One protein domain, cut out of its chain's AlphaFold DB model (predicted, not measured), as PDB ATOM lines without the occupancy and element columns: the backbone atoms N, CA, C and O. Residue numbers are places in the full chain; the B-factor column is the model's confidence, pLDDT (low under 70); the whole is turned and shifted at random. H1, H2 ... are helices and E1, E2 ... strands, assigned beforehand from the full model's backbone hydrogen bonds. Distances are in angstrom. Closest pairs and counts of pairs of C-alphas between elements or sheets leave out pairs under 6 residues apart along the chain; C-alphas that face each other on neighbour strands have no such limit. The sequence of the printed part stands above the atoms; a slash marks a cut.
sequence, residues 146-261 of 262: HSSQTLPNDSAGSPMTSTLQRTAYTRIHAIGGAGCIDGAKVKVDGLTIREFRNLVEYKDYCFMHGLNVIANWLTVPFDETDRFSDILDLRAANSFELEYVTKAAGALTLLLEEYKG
ATOM      1  N   HIS A 146      33.505 -75.459 189.379       95.19
ATOM      2  CA  HIS A 146      33.654 -75.449 190.831       95.19
ATOM      3  C   HIS A 146      33.381 -74.032 191.317       95.19
ATOM      4  O   HIS A 146      34.164 -73.116 191.051       95.19
ATOM      5  N   SER A 147      32.267 -73.854 192.014       92.38
ATOM      6  CA  SER A 147      31.873 -72.584 192.629       92.38
ATOM      7  C   SER A 147      31.602 -72.779 194.109       92.38
ATOM      8  O   SER A 147      31.360 -73.900 194.546       92.38
ATOM      9  N   SER A 148      31.606 -71.698 194.885       93.00
ATOM     10  CA  SER A 148      31.254 -71.760 196.298       93.00
ATOM     11  C   SER A 148      30.087 -70.849 196.652       93.00
ATOM     12  O   SER A 148      29.889 -69.791 196.059       93.00
ATOM     13  N   GLN A 149      29.326 -71.271 197.655       92.06
ATOM     14  CA  GLN A 149      28.277 -70.488 198.289       92.06
ATOM     15  C   GLN A 149      28.390 -70.648 199.803       92.06
ATOM     16  O   GLN A 149      28.582 -71.751 200.307       92.06
ATOM     17  N   THR A 150      28.243 -69.556 200.546       90.38
ATOM     18  CA  THR A 150      28.097 -69.632 202.000       90.38
ATOM     19  C   THR A 150      26.638 -69.893 202.346       90.38
ATOM     20  O   THR A 150      25.750 -69.164 201.906       90.38
ATOM     21  N   LEU A 151      26.400 -70.924 203.148       87.19
ATOM     22  CA  LEU A 151      25.117 -71.211 203.767       87.19
ATOM     23  C   LEU A 151      25.180 -70.716 205.223       87.19
ATOM     24  O   LEU A 151      25.875 -71.335 206.035       87.19
ATOM     25  N   PRO A 152      24.551 -69.574 205.551       79.94
ATOM     26  CA  PRO A 152      24.588 -69.037 206.905       79.94
ATOM     27  C   PRO A 152      23.879 -69.979 207.885       79.94
ATOM     28  O   PRO A 152      22.878 -70.607 207.543       79.94
ATOM     29  N   ASN A 153      24.410 -70.061 209.107       70.75
ATOM     30  CA  ASN A 153      23.830 -70.835 210.198       70.75
ATOM     31  C   ASN A 153      23.820 -70.010 211.480       70.75
ATOM     32  O   ASN A 153      24.850 -69.881 212.150       70.75
ATOM     33  N   ASP A 154      22.652 -69.506 211.845       62.81
ATOM     34  CA  ASP A 154      22.524 -68.638 213.013       62.81
ATOM     35  C   ASP A 154      22.139 -69.421 214.283       62.81
ATOM     36  O   ASP A 154      22.056 -68.844 215.366       62.81
ATOM     37  N   SER A 155      21.928 -70.745 214.194       65.12
ATOM     38  CA  SER A 155      21.398 -71.537 215.314       65.12
ATOM     39  C   SER A 155      21.780 -73.021 215.268       65.12
ATOM     40  O   SER A 155      21.427 -73.741 214.338       65.12
ATOM     41  N   ALA A 156      22.436 -73.509 216.329       70.38
ATOM     42  CA  ALA A 156      22.758 -74.929 216.494       70.38
ATOM     43  C   ALA A 156      21.489 -75.803 216.512       70.38
ATOM     44  O   ALA A 156      20.473 -75.412 217.086       70.38
ATOM     45  N   GLY A 157      21.554 -77.005 215.931       63.22
ATOM     46  CA  GLY A 157      20.468 -77.990 215.993       63.22
ATOM     47  C   GLY A 157      19.320 -77.774 215.003       63.22
ATOM     48  O   GLY A 157      18.388 -78.574 214.993       63.22
ATOM     49  N   SER A 158      19.374 -76.733 214.165       65.25
ATOM     50  CA  SER A 158      18.375 -76.494 213.116       65.25
ATOM     51  C   SER A 158      18.894 -76.941 211.743       65.25
ATOM     52  O   SER A 158      20.077 -76.735 211.446       65.25
ATOM     53  N   PRO A 159      18.046 -77.549 210.890       70.75
ATOM     54  CA  PRO A 159      18.400 -77.793 209.501       70.75
ATOM     55  C   PRO A 159      18.656 -76.470 208.779       70.75
ATOM     56  O   PRO A 159      17.836 -75.555 208.849       70.75
ATOM     57  N   MET A 160      19.770 -76.371 208.063       77.94
ATOM     58  CA  MET A 160      19.975 -75.284 207.109       77.94
ATOM     59  C   MET A 160      19.492 -75.707 205.736       77.94
ATOM     60  O   MET A 160      20.020 -76.671 205.186       77.94
ATOM     61  N   THR A 161      18.566 -74.951 205.159       79.50
ATOM     62  CA  THR A 161      18.110 -75.155 203.781       79.50
ATOM     63  C   THR A 161      18.840 -74.204 202.842       79.50
ATOM     64  O   THR A 161      18.818 -72.990 203.038       79.50
ATOM     65  N   SER A 162      19.477 -74.745 201.809       76.62
ATOM     66  CA  SER A 162      20.121 -73.953 200.765       76.62
ATOM     67  C   SER A 162      19.167 -73.646 199.610       76.62
ATOM     68  O   SER A 162      18.390 -74.503 199.194       76.62
ATOM     69  N   THR A 163      19.277 -72.442 199.045       77.12
ATOM     70  CA  THR A 163      18.604 -72.004 197.811       77.12
ATOM     71  C   THR A 163      19.562 -72.071 196.623       77.12
ATOM     72  O   THR A 163      19.869 -71.071 195.972       77.12
ATOM     73  N   LEU A 164      20.089 -73.265 196.364       88.75
ATOM     74  CA  LEU A 164      20.968 -73.494 195.222       88.75
ATOM     75  C   LEU A 164      20.214 -73.343 193.896       88.75
ATOM     76  O   LEU A 164      19.012 -73.606 193.793       88.75
ATOM     77  N   GLN A 165      20.940 -72.940 192.857       89.25
ATOM     78  CA  GLN A 165      20.384 -72.839 191.514       89.25
ATOM     79  C   GLN A 165      19.986 -74.212 190.960       89.25
ATOM     80  O   GLN A 165      20.637 -75.226 191.192       89.25
ATOM     81  N   ARG A 166      18.921 -74.245 190.158       92.19
ATOM     82  CA  ARG A 166      18.519 -75.449 189.425       92.19
ATOM     83  C   ARG A 166      19.410 -75.641 188.198       92.19
ATOM     84  O   ARG A 166      19.097 -75.166 187.109       92.19
ATOM     85  N   THR A 167      20.531 -76.318 188.398       94.06
ATOM     86  CA  THR A 167      21.473 -76.735 187.351       94.06
ATOM     87  C   THR A 167      21.692 -78.249 187.420       94.06
ATOM     88  O   THR A 167      20.961 -78.952 188.114       94.06
ATOM     89  N   ALA A 168      22.671 -78.768 186.688       93.19
ATOM     90  CA  ALA A 168      23.116 -80.140 186.840       93.19
ATOM     91  C   ALA A 168      24.304 -80.220 187.813       93.19
ATOM     92  O   ALA A 168      25.285 -79.494 187.637       93.19
ATOM     93  N   TYR A 169      24.221 -81.092 188.817       93.19
ATOM     94  CA  TYR A 169      25.251 -81.284 189.840       93.19
ATOM     95  C   TYR A 169      25.842 -82.691 189.771       93.19
ATOM     96  O   TYR A 169      25.101 -83.674 189.734       93.19
ATOM     97  N   THR A 170      27.172 -82.797 189.811       89.38
ATOM     98  CA  THR A 170      27.850 -84.072 190.094       89.38
ATOM     99  C   THR A 170      27.923 -84.298 191.596       89.38
ATOM    100  O   THR A 170      27.584 -85.378 192.078       89.38
ATOM    101  N   ARG A 171      28.341 -83.272 192.350       91.38
ATOM    102  CA  ARG A 171      28.585 -83.344 193.796       91.38
ATOM    103  C   ARG A 171      28.368 -81.992 194.465       91.38
ATOM    104  O   ARG A 171      28.533 -80.935 193.856       91.38
ATOM    105  N   ILE A 172      28.031 -82.032 195.750       94.62
ATOM    106  CA  ILE A 172      28.000 -80.851 196.617       94.62
ATOM    107  C   ILE A 172      28.738 -81.179 197.912       94.62
ATOM    108  O   ILE A 172      28.311 -82.048 198.671       94.62
ATOM    109  N   HIS A 173      29.829 -80.468 198.189       94.94
ATOM    110  CA  HIS A 173      30.585 -80.612 199.430       94.94
ATOM    111  C   HIS A 173      30.163 -79.528 200.416       94.94
ATOM    112  O   HIS A 173      30.354 -78.343 200.152       94.94
ATOM    113  N   ALA A 174      29.633 -79.916 201.570       94.81
ATOM    114  CA  ALA A 174      29.496 -79.006 202.698       94.81
ATOM    115  C   ALA A 174      30.746 -79.055 203.565       94.81
ATOM    116  O   ALA A 174      31.173 -80.127 203.986       94.81
ATOM    117  N   ILE A 175      31.294 -77.880 203.857       94.38
ATOM    118  CA  ILE A 175      32.502 -77.685 204.653       94.38
ATOM    119  C   ILE A 175      32.135 -76.819 205.853       94.38
ATOM    120  O   ILE A 175      31.676 -75.687 205.685       94.38
ATOM    121  N   GLY A 176      32.330 -77.344 207.060       91.06
ATOM    122  CA  GLY A 176      31.978 -76.665 208.307       91.06
ATOM    123  C   GLY A 176      33.130 -76.569 209.303       91.06
ATOM    124  O   GLY A 176      34.259 -76.982 209.041       91.06
ATOM    125  N   GLY A 177      32.824 -76.031 210.484       88.62
ATOM    126  CA  GLY A 177      33.709 -76.114 211.645       88.62
ATOM    127  C   GLY A 177      33.793 -77.533 212.221       88.62
ATOM    128  O   GLY A 177      33.031 -78.427 211.841       88.62
ATOM    129  N   ALA A 178      34.706 -77.728 213.176       87.69
ATOM    130  CA  ALA A 178      34.884 -79.004 213.866       87.69
ATOM    131  C   ALA A 178      33.561 -79.528 214.450       87.69
ATOM    132  O   ALA A 178      32.948 -78.875 215.289       87.69
ATOM    133  N   GLY A 179      33.118 -80.700 213.982       81.50
ATOM    134  CA  GLY A 179      31.886 -81.347 214.452       81.50
ATOM    135  C   GLY A 179      30.584 -80.609 214.111       81.50
ATOM    136  O   GLY A 179      29.552 -80.920 214.701       81.50
ATOM    137  N   CYS A 180      30.614 -79.635 213.195       86.31
ATOM    138  CA  CYS A 180      29.448 -78.811 212.872       86.31
ATOM    139  C   CYS A 180      28.372 -79.589 212.102       86.31
ATOM    140  O   CYS A 180      27.198 -79.489 212.444       86.31
ATOM    141  N   ILE A 181      28.763 -80.375 211.098       89.44
ATOM    142  CA  ILE A 181      27.838 -81.096 210.214       89.44
ATOM    143  C   ILE A 181      27.511 -82.462 210.815       89.44
ATOM    144  O   ILE A 181      28.417 -83.166 211.254       89.44
ATOM    145  N   ASP A 182      26.236 -82.844 210.807       89.56
ATOM    146  CA  ASP A 182      25.793 -84.170 211.239       89.56
ATOM    147  C   ASP A 182      25.116 -84.976 210.135       89.56
ATOM    148  O   ASP A 182      25.254 -86.186 210.112       89.56
ATOM    149  N   GLY A 183      24.425 -84.342 209.195       92.12
ATOM    150  CA  GLY A 183      23.692 -85.057 208.153       92.12
ATOM    151  C   GLY A 183      23.306 -84.148 207.000       92.12
ATOM    152  O   GLY A 183      23.506 -82.932 207.063       92.12
ATOM    153  N   ALA A 184      22.748 -84.739 205.951       94.12
ATOM    154  CA  ALA A 184      22.255 -84.009 204.792       94.12
ATOM    155  C   ALA A 184      21.029 -84.694 204.190       94.12
ATOM    156  O   ALA A 184      20.926 -85.918 204.210       94.12
ATOM    157  N   LYS A 185      20.123 -83.913 203.611       94.38
ATOM    158  CA  LYS A 185      18.934 -84.405 202.921       94.38
ATOM    159  C   LYS A 185      18.705 -83.611 201.648       94.38
ATOM    160  O   LYS A 185      18.814 -82.389 201.646       94.38
ATOM    161  N   VAL A 186      18.377 -84.313 200.573       94.19
ATOM    162  CA  VAL A 186      18.090 -83.726 199.267       94.19
ATOM    163  C   VAL A 186      16.694 -84.113 198.833       94.19
ATOM    164  O   VAL A 186      16.364 -85.305 198.787       94.19
ATOM    165  N   LYS A 187      15.901 -83.109 198.460       94.38
ATOM    166  CA  LYS A 187      14.591 -83.306 197.849       94.38
ATOM    167  C   LYS A 187      14.506 -82.621 196.494       94.38
ATOM    168  O   LYS A 187      14.992 -81.505 196.317       94.38
ATOM    169  N   VAL A 188      13.841 -83.288 195.561       94.62
ATOM    170  CA  VAL A 188      13.501 -82.759 194.238       94.62
ATOM    171  C   VAL A 188      12.020 -83.002 194.027       94.62
ATOM    172  O   VAL A 188      11.550 -84.120 194.227       94.62
ATOM    173  N   ASP A 189      11.273 -81.953 193.698       94.62
ATOM    174  CA  ASP A 189       9.814 -82.014 193.531       94.62
ATOM    175  C   ASP A 189       9.096 -82.645 194.743       94.62
ATOM    176  O   ASP A 189       8.123 -83.386 194.618       94.62
ATOM    177  N   GLY A 190       9.616 -82.370 195.946       92.12
ATOM    178  CA  GLY A 190       9.120 -82.901 197.222       92.12
ATOM    179  C   GLY A 190       9.541 -84.343 197.542       92.12
ATOM    180  O   GLY A 190       9.370 -84.784 198.680       92.12
ATOM    181  N   LEU A 191      10.135 -85.076 196.596       95.00
ATOM    182  CA  LEU A 191      10.639 -86.432 196.811       95.00
ATOM    183  C   LEU A 191      12.047 -86.395 197.405       95.00
ATOM    184  O   LEU A 191      12.943 -85.778 196.836       95.00
ATOM    185  N   THR A 192      12.269 -87.108 198.511       95.06
ATOM    186  CA  THR A 192      13.628 -87.319 199.037       95.06
ATOM    187  C   THR A 192      14.389 -88.271 198.120       95.06
ATOM    188  O   THR A 192      14.027 -89.440 198.019       95.06
ATOM    189  N   ILE A 193      15.448 -87.777 197.479       92.50
ATOM    190  CA  ILE A 193      16.299 -88.567 196.572       92.50
ATOM    191  C   ILE A 193      17.612 -89.005 197.238       92.50
ATOM    192  O   ILE A 193      18.245 -89.978 196.826       92.50
ATOM    193  N   ARG A 194      18.025 -88.305 198.301       92.25
ATOM    194  CA  ARG A 194      19.215 -88.639 199.083       92.25
ATOM    195  C   ARG A 194      19.054 -88.189 200.522       92.25
ATOM    196  O   ARG A 194      18.558 -87.095 200.777       92.25
ATOM    197  N   GLU A 195      19.515 -89.014 201.449       94.50
ATOM    198  CA  GLU A 195      19.561 -88.668 202.860       94.50
ATOM    199  C   GLU A 195      20.715 -89.397 203.551       94.50
ATOM    200  O   GLU A 195      20.877 -90.605 203.397       94.50
ATOM    201  N   PHE A 196      21.486 -88.645 204.327       95.00
ATOM    202  CA  PHE A 196      22.387 -89.140 205.357       95.00
ATOM    203  C   PHE A 196      21.865 -88.592 206.679       95.00
ATOM    204  O   PHE A 196      21.990 -87.395 206.952       95.00
ATOM    205  N   ARG A 197      21.251 -89.446 207.499       92.56
ATOM    206  CA  ARG A 197      20.599 -89.010 208.745       92.56
ATOM    207  C   ARG A 197      21.612 -88.602 209.808       92.56
ATOM    208  O   ARG A 197      21.280 -87.850 210.718       92.56
ATOM    209  N   ASN A 198      22.825 -89.134 209.714       91.62
ATOM    210  CA  ASN A 198      23.931 -88.851 210.614       91.62
ATOM    211  C   ASN A 198      25.281 -89.104 209.906       91.62
ATOM    212  O   ASN A 198      25.341 -89.706 208.829       91.62
ATOM    213  N   LEU A 199      26.381 -88.699 210.547       91.19
ATOM    214  CA  LEU A 199      27.725 -88.880 209.996       91.19
ATOM    215  C   LEU A 199      28.160 -90.344 209.908       91.19
ATOM    216  O   LEU A 199      29.099 -90.629 209.172       91.19
ATOM    217  N   VAL A 200      27.548 -91.264 210.660       93.94
ATOM    218  CA  VAL A 200      27.877 -92.695 210.556       93.94
ATOM    219  C   VAL A 200      27.416 -93.219 209.201       93.94
ATOM    220  O   VAL A 200      28.227 -93.776 208.477       93.94
ATOM    221  N   GLU A 201      26.185 -92.910 208.791       95.19
ATOM    222  CA  GLU A 201      25.665 -93.301 207.471       95.19
ATOM    223  C   GLU A 201      26.483 -92.716 206.318       95.19
ATOM    224  O   GLU A 201      26.757 -93.406 205.339       95.19
ATOM    225  N   TYR A 202      26.921 -91.460 206.440       94.25
ATOM    226  CA  TYR A 202      27.827 -90.857 205.460       94.25
ATOM    227  C   TYR A 202      29.178 -91.588 205.395       94.25
ATOM    228  O   TYR A 202      29.691 -91.849 204.310       94.25
ATOM    229  N   LYS A 203      29.759 -91.952 206.545       94.62
ATOM    230  CA  LYS A 203      31.029 -92.695 206.597       94.62
ATOM    231  C   LYS A 203      30.894 -94.104 206.025       94.62
ATOM    232  O   LYS A 203      31.786 -94.531 205.297       94.62
ATOM    233  N   ASP A 204      29.794 -94.792 206.321       94.50
ATOM    234  CA  ASP A 204      29.494 -96.116 205.775       94.50
ATOM    235  C   ASP A 204      29.337 -96.046 204.253       94.50
ATOM    236  O   ASP A 204      29.906 -96.868 203.534       94.50
ATOM    237  N   TYR A 205      28.655 -95.010 203.751       92.31
ATOM    238  CA  TYR A 205      28.589 -94.723 202.322       92.31
ATOM    239  C   TYR A 205      29.989 -94.523 201.723       92.31
ATOM    240  O   TYR A 205      30.342 -95.199 200.759       92.31
ATOM    241  N   CYS A 206      30.825 -93.653 202.305       91.75
ATOM    242  CA  CYS A 206      32.193 -93.448 201.819       91.75
ATOM    243  C   CYS A 206      32.984 -94.763 201.770       91.75
ATOM    244  O   CYS A 206      33.616 -95.056 200.758       91.75
ATOM    245  N   PHE A 207      32.890 -95.589 202.816       91.12
ATOM    246  CA  PHE A 207      33.547 -96.894 202.869       91.12
ATOM    247  C   PHE A 207      33.073 -97.834 201.751       91.12
ATOM    248  O   PHE A 207      33.900 -98.417 201.051       91.12
ATOM    249  N   MET A 208      31.758 -97.953 201.540       89.31
ATOM    250  CA  MET A 208      31.185 -98.815 200.497       89.31
ATOM    251  C   MET A 208      31.586 -98.393 199.079       89.31
ATOM    252  O   MET A 208      31.662 -99.241 198.191       89.31
ATOM    253  N   HIS A 209      31.853 -97.103 198.875       84.94
ATOM    254  CA  HIS A 209      32.210 -96.526 197.579       84.94
ATOM    255  C   HIS A 209      33.719 -96.256 197.420       84.94
ATOM    256  O   HIS A 209      34.128 -95.653 196.433       84.94
ATOM    257  N   GLY A 210      34.564 -96.702 198.360       85.94
ATOM    258  CA  GLY A 210      36.021 -96.517 198.279       85.94
ATOM    259  C   GLY A 210      36.476 -95.055 198.371       85.94
ATOM    260  O   GLY A 210      37.557 -94.717 197.895       85.94
ATOM    261  N   LEU A 211      35.656 -94.191 198.969       88.25
ATOM    262  CA  LEU A 211      35.937 -92.774 199.176       88.25
ATOM    263  C   LEU A 211      36.522 -92.539 200.571       88.25
ATOM    264  O   LEU A 211      36.167 -93.208 201.544       88.25
ATOM    265  N   ASN A 212      37.368 -91.520 200.693       91.81
ATOM    266  CA  ASN A 212      37.899 -91.102 201.984       91.81
ATOM    267  C   ASN A 212      36.994 -90.075 202.662       91.81
ATOM    268  O   ASN A 212      36.446 -89.163 202.042       91.81
ATOM    269  N   VAL A 213      36.922 -90.172 203.986       93.12
ATOM    270  CA  VAL A 213      36.223 -89.197 204.823       93.12
ATOM    271  C   VAL A 213      37.170 -88.044 205.132       93.12
ATOM    272  O   VAL A 213      38.191 -88.227 205.795       93.12
ATOM    273  N   ILE A 214      36.806 -86.841 204.695       93.69
ATOM    274  CA  ILE A 214      37.560 -85.620 204.985       93.69
ATOM    275  C   ILE A 214      36.997 -84.961 206.242       93.69
ATOM    276  O   ILE A 214      35.784 -84.831 206.417       93.69
ATOM    277  N   ALA A 215      37.886 -84.563 207.153       91.69
ATOM    278  CA  ALA A 215      37.484 -83.935 208.404       91.69
ATOM    279  C   ALA A 215      36.662 -82.665 208.136       91.69
ATOM    280  O   ALA A 215      37.080 -81.796 207.375       91.69
ATOM    281  N   ASN A 216      35.516 -82.546 208.812       92.31
ATOM    282  CA  ASN A 216      34.577 -81.419 208.718       92.31
ATOM    283  C   ASN A 216      33.889 -81.250 207.355       92.31
ATOM    284  O   ASN A 216      33.329 -80.187 207.085       92.31
ATOM    285  N   TRP A 217      33.932 -82.284 206.513       94.38
ATOM    286  CA  TRP A 217      33.242 -82.315 205.232       94.38
ATOM    287  C   TRP A 217      32.106 -83.335 205.257       94.38
ATOM    288  O   TRP A 217      32.249 -84.428 205.810       94.38
ATOM    289  N   LEU A 218      31.006 -83.000 204.589       94.62
ATOM    290  CA  LEU A 218      29.985 -83.954 204.168       94.62
ATOM    291  C   LEU A 218      29.702 -83.709 202.689       94.62
ATOM    292  O   LEU A 218      29.191 -82.652 202.313       94.62
ATOM    293  N   THR A 219      30.052 -84.681 201.855       93.81
ATOM    294  CA  THR A 219      29.794 -84.626 200.416       93.81
ATOM    295  C   THR A 219      28.495 -85.343 200.099       93.81
ATOM    296  O   THR A 219      28.303 -86.487 200.497       93.81
ATOM    297  N   VAL A 220      27.616 -84.682 199.357       92.81
ATOM    298  CA  VAL A 220      26.458 -85.313 198.736       92.81
ATOM    299  C   VAL A 220      26.800 -85.596 197.272       92.81
ATOM    300  O   VAL A 220      26.840 -84.651 196.477       92.81
ATOM    301  N   PRO A 221      27.102 -86.854 196.906       89.62
ATOM    302  CA  PRO A 221      27.335 -87.232 195.523       89.62
ATOM    303  C   PRO A 221      26.017 -87.544 194.815       89.62
ATOM    304  O   PRO A 221      25.091 -88.099 195.410       89.62
ATOM    305  N   PHE A 222      25.964 -87.216 193.530       87.81
ATOM    306  CA  PHE A 222      24.861 -87.575 192.644       87.81
ATOM    307  C   PHE A 222      25.294 -88.541 191.545       87.81
ATOM    308  O   PHE A 222      24.463 -89.245 190.997       87.81
ATOM    309  N   ASP A 223      26.591 -88.670 191.286       73.56
ATOM    310  CA  ASP A 223      27.156 -89.616 190.329       73.56
ATOM    311  C   ASP A 223      27.595 -90.933 190.986       73.56
ATOM    312  O   ASP A 223      28.763 -91.306 190.942       73.56
ATOM    313  N   GLU A 224      26.653 -91.655 191.598       61.84
ATOM    314  CA  GLU A 224      26.914 -92.812 192.478       61.84
ATOM    315  C   GLU A 224      27.817 -93.911 191.895       61.84
ATOM    316  O   GLU A 224      28.486 -94.620 192.651       61.84
ATOM    317  N   THR A 225      27.822 -94.083 190.570       62.06
ATOM    318  CA  THR A 225      28.659 -95.074 189.875       62.06
ATOM    319  C   THR A 225      29.841 -94.456 189.130       62.06
ATOM    320  O   THR A 225      30.415 -95.096 188.246       62.06
ATOM    321  N   ASP A 226      30.173 -93.199 189.441       62.59
ATOM    322  CA  ASP A 226      31.158 -92.388 188.726       62.59
ATOM    323  C   ASP A 226      30.819 -92.217 187.230       62.59
ATOM    324  O   ASP A 226      31.653 -91.844 186.396       62.59
ATOM    325  N   ARG A 227      29.553 -92.464 186.868       67.94
ATOM    326  CA  ARG A 227      29.050 -92.344 185.503       67.94
ATOM    327  C   ARG A 227      28.465 -90.970 185.259       67.94
ATOM    328  O   ARG A 227      27.643 -90.462 186.012       67.94
ATOM    329  N   PHE A 228      28.811 -90.430 184.096       70.75
ATOM    330  CA  PHE A 228      28.223 -89.205 183.566       70.75
ATOM    331  C   PHE A 228      26.682 -89.250 183.484       70.75
ATOM    332  O   PHE A 228      26.029 -88.223 183.626       70.75
ATOM    333  N   SER A 229      26.094 -90.431 183.266       74.88
ATOM    334  CA  SER A 229      24.638 -90.607 183.172       74.88
ATOM    335  C   SER A 229      23.887 -90.322 184.468       74.88
ATOM    336  O   SER A 229      22.683 -90.095 184.410       74.88
ATOM    337  N   ASP A 230      24.575 -90.358 185.607       78.50
ATOM    338  CA  ASP A 230      23.933 -90.356 186.922       78.50
ATOM    339  C   ASP A 230      23.846 -88.938 187.511       78.50
ATOM    340  O   ASP A 230      23.255 -88.736 188.564       78.50
ATOM    341  N   ILE A 231      24.389 -87.934 186.812       87.50
ATOM    342  CA  ILE A 231      24.346 -86.524 187.216       87.50
ATOM    343  C   ILE A 231      22.915 -86.095 187.553       87.50
ATOM    344  O   ILE A 231      21.985 -86.295 186.768       87.50
ATOM    345  N   LEU A 232      22.756 -85.411 188.688       92.38
ATOM    346  CA  LEU A 232      21.474 -84.843 189.081       92.38
ATOM    347  C   LEU A 232      21.192 -83.582 188.263       92.38
ATOM    348  O   LEU A 232      21.703 -82.508 188.579       92.38
ATOM    349  N   ASP A 233      20.371 -83.702 187.221       93.81
ATOM    350  CA  ASP A 233      19.930 -82.577 186.395       93.81
ATOM    351  C   ASP A 233      18.621 -81.964 186.909       93.81
ATOM    352  O   ASP A 233      17.543 -82.542 186.775       93.81
ATOM    353  N   LEU A 234      18.710 -80.759 187.472       94.31
ATOM    354  CA  LEU A 234      17.575 -80.054 188.072       94.31
ATOM    355  C   LEU A 234      16.952 -79.009 187.146       94.31
ATOM    356  O   LEU A 234      16.010 -78.330 187.550       94.31
ATOM    357  N   ARG A 235      17.449 -78.845 185.913       94.69
ATOM    358  CA  ARG A 235      17.008 -77.759 185.014       94.69
ATOM    359  C   ARG A 235      15.517 -77.822 184.672       94.69
ATOM    360  O   ARG A 235      14.923 -76.791 184.370       94.69
ATOM    361  N   ALA A 236      14.925 -79.015 184.740       94.00
ATOM    362  CA  ALA A 236      13.498 -79.252 184.525       94.00
ATOM    363  C   ALA A 236      12.700 -79.505 185.821       94.00
ATOM    364  O   ALA A 236      11.485 -79.672 185.748       94.00
ATOM    365  N   ALA A 237      13.348 -79.539 186.990       93.56
ATOM    366  CA  ALA A 237      12.675 -79.766 188.269       93.56
ATOM    367  C   ALA A 237      11.838 -78.545 188.677       93.56
ATOM    368  O   ALA A 237      12.235 -77.406 188.430       93.56
ATOM    369  N   ASN A 238      10.717 -78.756 189.361       93.88
ATOM    370  CA  ASN A 238       9.864 -77.704 189.918       93.88
ATOM    371  C   ASN A 238      10.418 -77.143 191.235       93.88
ATOM    372  O   ASN A 238      10.349 -75.932 191.448       93.88
ATOM    373  N   SER A 239      10.997 -77.995 192.084       92.19
ATOM    374  CA  SER A 239      11.657 -77.607 193.333       92.19
ATOM    375  C   SER A 239      12.944 -78.395 193.586       92.19
ATOM    376  O   SER A 239      13.114 -79.528 193.136       92.19
ATOM    377  N   PHE A 240      13.863 -77.766 194.317       93.50
ATOM    378  CA  PHE A 240      15.105 -78.362 194.790       93.50
ATOM    379  C   PHE A 240      15.383 -77.858 196.201       93.50
ATOM    380  O   PHE A 240      15.453 -76.649 196.423       93.50
ATOM    381  N   GLU A 241      15.533 -78.783 197.141       91.94
ATOM    382  CA  GLU A 241      15.835 -78.490 198.537       91.94
ATOM    383  C   GLU A 241      17.055 -79.303 198.956       91.94
ATOM    384  O   GLU A 241      17.087 -80.527 198.810       91.94
ATOM    385  N   LEU A 242      18.050 -78.612 199.500       92.25
ATOM    386  CA  LEU A 242      19.212 -79.219 200.132       92.25
ATOM    387  C   LEU A 242      19.250 -78.765 201.583       92.25
ATOM    388  O   LEU A 242      19.409 -77.576 201.858       92.25
ATOM    389  N   GLU A 243      19.110 -79.715 202.494       91.56
ATOM    390  CA  GLU A 243      19.105 -79.496 203.932       91.56
ATOM    391  C   GLU A 243      20.360 -80.103 204.560       91.56
ATOM    392  O   GLU A 243      20.707 -81.247 204.266       91.56
ATOM    393  N   TYR A 244      21.013 -79.375 205.464       90.44
ATOM    394  CA  TYR A 244      22.089 -79.900 206.305       90.44
ATOM    395  C   TYR A 244      21.687 -79.875 207.772       90.44
ATOM    396  O   TYR A 244      21.306 -78.831 208.300       90.44
ATOM    397  N   VAL A 245      21.831 -81.012 208.449       87.31
ATOM    398  CA  VAL A 245      21.664 -81.105 209.902       87.31
ATOM    399  C   VAL A 245      22.969 -80.672 210.554       87.31
ATOM    400  O   VAL A 245      24.026 -81.216 210.226       87.31
ATOM    401  N   THR A 246      22.909 -79.711 211.481       84.50
ATOM    402  CA  THR A 246      24.095 -79.250 212.217       84.50
ATOM    403  C   THR A 246      23.987 -79.401 213.721       84.50
ATOM    404  O   THR A 246      22.934 -79.196 214.318       84.50
ATOM    405  N   LYS A 247      25.118 -79.736 214.343       82.50
ATOM    406  CA  LYS A 247      25.285 -79.900 215.795       82.50
ATOM    407  C   LYS A 247      25.736 -78.627 216.502       82.50
ATOM    408  O   LYS A 247      25.501 -78.477 217.696       82.50
ATOM    409  N   ALA A 248      26.379 -77.717 215.779       80.50
ATOM    410  CA  ALA A 248      26.883 -76.457 216.308       80.50
ATOM    411  C   ALA A 248      26.550 -75.312 215.352       80.50
ATOM    412  O   ALA A 248      26.484 -75.518 214.139       80.50
ATOM    413  N   ALA A 249      26.369 -74.112 215.907       77.31
ATOM    414  CA  ALA A 249      26.224 -72.896 215.118       77.31
ATOM    415  C   ALA A 249      27.517 -72.623 214.335       77.31
ATOM    416  O   ALA A 249      28.621 -72.873 214.829       77.31
ATOM    417  N   GLY A 250      27.377 -72.108 213.119       78.06
ATOM    418  CA  GLY A 250      28.499 -71.855 212.222       78.06
ATOM    419  C   GLY A 250      28.111 -72.077 210.769       78.06
ATOM    420  O   GLY A 250      27.547 -73.116 210.423       78.06
ATOM    421  N   ALA A 251      28.394 -71.082 209.931       86.31
ATOM    422  CA  ALA A 251      28.098 -71.143 208.509       86.31
ATOM    423  C   ALA A 251      28.828 -72.314 207.839       86.31
ATOM    424  O   ALA A 251      29.972 -72.631 208.184       86.31
ATOM    425  N   LEU A 252      28.182 -72.915 206.843       91.50
ATOM    426  CA  LEU A 252      28.825 -73.881 205.961       91.50
ATOM    427  C   LEU A 252      29.294 -73.178 204.697       91.50
ATOM    428  O   LEU A 252      28.627 -72.292 204.166       91.50
ATOM    429  N   THR A 253      30.435 -73.608 204.179       93.81
ATOM    430  CA  THR A 253      30.792 -73.343 202.789       93.81
ATOM    431  C   THR A 253      30.347 -74.532 201.960       93.81
ATOM    432  O   THR A 253      30.799 -75.650 202.191       93.81
ATOM    433  N   LEU A 254      29.457 -74.291 201.007       94.88
ATOM    434  CA  LEU A 254      29.095 -75.256 199.983       94.88
ATOM    435  C   LEU A 254      30.054 -75.076 198.814       94.88
ATOM    436  O   LEU A 254      30.101 -73.999 198.224       94.88
ATOM    437  N   LEU A 255      30.815 -76.112 198.491       95.88
ATOM    438  CA  LEU A 255      31.576 -76.210 197.255       95.88
ATOM    439  C   LEU A 255      30.757 -77.055 196.278       95.88
ATOM    440  O   LEU A 255      30.429 -78.206 196.561       95.88
ATOM    441  N   LEU A 256      30.382 -76.450 195.161       95.25
ATOM    442  CA  LEU A 256      29.461 -77.007 194.181       95.25
ATOM    443  C   LEU A 256      30.252 -77.517 192.982       95.25
ATOM    444  O   LEU A 256      31.017 -76.742 192.405       95.25
ATOM    445  N   GLU A 257      30.030 -78.768 192.587       93.75
ATOM    446  CA  GLU A 257      30.509 -79.308 191.319       93.75
ATOM    447  C   GLU A 257      29.352 -79.365 190.315       93.75
ATOM    448  O   GLU A 257      28.432 -80.180 190.428       93.75
ATOM    449  N   GLU A 258      29.369 -78.448 189.346       93.31
ATOM    450  CA  GLU A 258      28.258 -78.228 188.415       93.31
ATOM    451  C   GLU A 258      28.635 -78.663 186.999       93.31
ATOM    452  O   GLU A 258      29.655 -78.235 186.460       93.31
ATOM    453  N   TYR A 259      27.780 -79.447 186.349       91.44
ATOM    454  CA  TYR A 259      27.955 -79.841 184.955       91.44
ATOM    455  C   TYR A 259      27.215 -78.878 184.025       91.44
ATOM    456  O   TYR A 259      25.999 -78.966 183.842       91.44
ATOM    457  N   LYS A 260      27.940 -77.941 183.409       90.81
ATOM    458  CA  LYS A 260      27.327 -76.926 182.537       90.81
ATOM    459  C   LYS A 260      28.231 -76.499 181.385       90.81
ATOM    460  O   LYS A 260      29.444 -76.710 181.405       90.81
ATOM    461  N   GLY A 261      27.605 -75.933 180.354       90.50
ATOM    462  CA  GLY A 261      28.305 -75.346 179.211       90.50
ATOM    463  C   GLY A 261      29.150 -74.138 179.616       90.50
ATOM    464  O   GLY A 261      28.986 -73.621 180.722       90.50
TER     465      GLY A 261
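What this domain is: This is residues 146 to 261 of the 262 residues of the protein "P2_N domain-containing protein" of Verrucomicrobia bacterium CAG:312_58_20 (UniProt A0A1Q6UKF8). Two antiparallel sheets of four strands, E1 E8 E3 E6 and E2 E7 E4 E5, stand face to face as a sandwich, their strands crossed at 33 degrees. H1 packs beside E4, E5 and E6, outside the space between the sheets, and a long link, residues 222 to 239, leads from E6 to E7. The strands form a jelly roll, one long hairpin wound over both sheets in four nested antiparallel pairs: E1 with E8, E2 with E7, E3 with E6 and E4 with E5. The printed part has 116 residues, with eight named strands and one named helix in the order E1 E2 E3 E4 E5 H1 E6 E7 E8, and its class is mostly strand. It is compact, with a radius of gyration of the C-alphas of 13.5 A and spans of 35 by 31 by 26 A.

How they stand to each other: One sheet runs E1, residues 146 to 151, E8, residues 252 to 260, E3, residues 168 to 175, and E6, residues 217 to 221; it is strongly twisted. N 149 of E1 is 2.9 A from O 254 of E8, N 255 of E8 is 2.8 A from O 173 of E3, and N 220 of E6 is 2.8 A from O 172 of E3, each within hydrogen-bond range. The other sheet runs E2, residues 160 to 162, E7, residues 240 to 246, E4, residues 181 to 188, and E5, residues 191 to 196. N 162 of E2 is 2.8 A from O 242 of E7, N 243 of E7 is 2.8 A from O 185 of E4, and N 196 of E5 is 2.8 A from O 184 of E4. E4 and E5 form a hairpin. The best planes of the parts that face each other are 10 degrees apart, and their centres 9.9 A. H1, residues 199 to 208, stands at the level of the sheet E2 E7 E4 E5, with a height over the sheet of 1.9 A, and only grazes the other sheet. The closest C-alphas of H1 and E4, Leu 199 and Asp 182, are 5.2 A apart. In H1 every O i to N i+4 pair is within hydrogen-bond range.

Where its parts are: E1 begins at C-alpha 146, (33.654, -75.449, 190.831), and E8 ends at C-alpha 260, (27.327, -76.926, 182.537). H1 begins at C-alpha 199, (27.725, -88.880, 209.996). From first to last C-alpha, E8 measures 23.7 A, E4 21.5 A, E3 20.3 A and E7 19.6 A. E3 bends by 53 degrees at residue 171.

The domain as a whole: The two C-alphas farthest apart, those of Gly 157 and Gly 261, are 37.7 A apart. The printed part has no cut. The link E6 to E7 is long, with 18 residues; within it, residues 232 to 233 pair antiparallel with residues 168 to 169 of E3. The mean pLDDT of the printed part is 87.9, and residues 154 to 155, 157 to 158 and 224 to 227 are under 70.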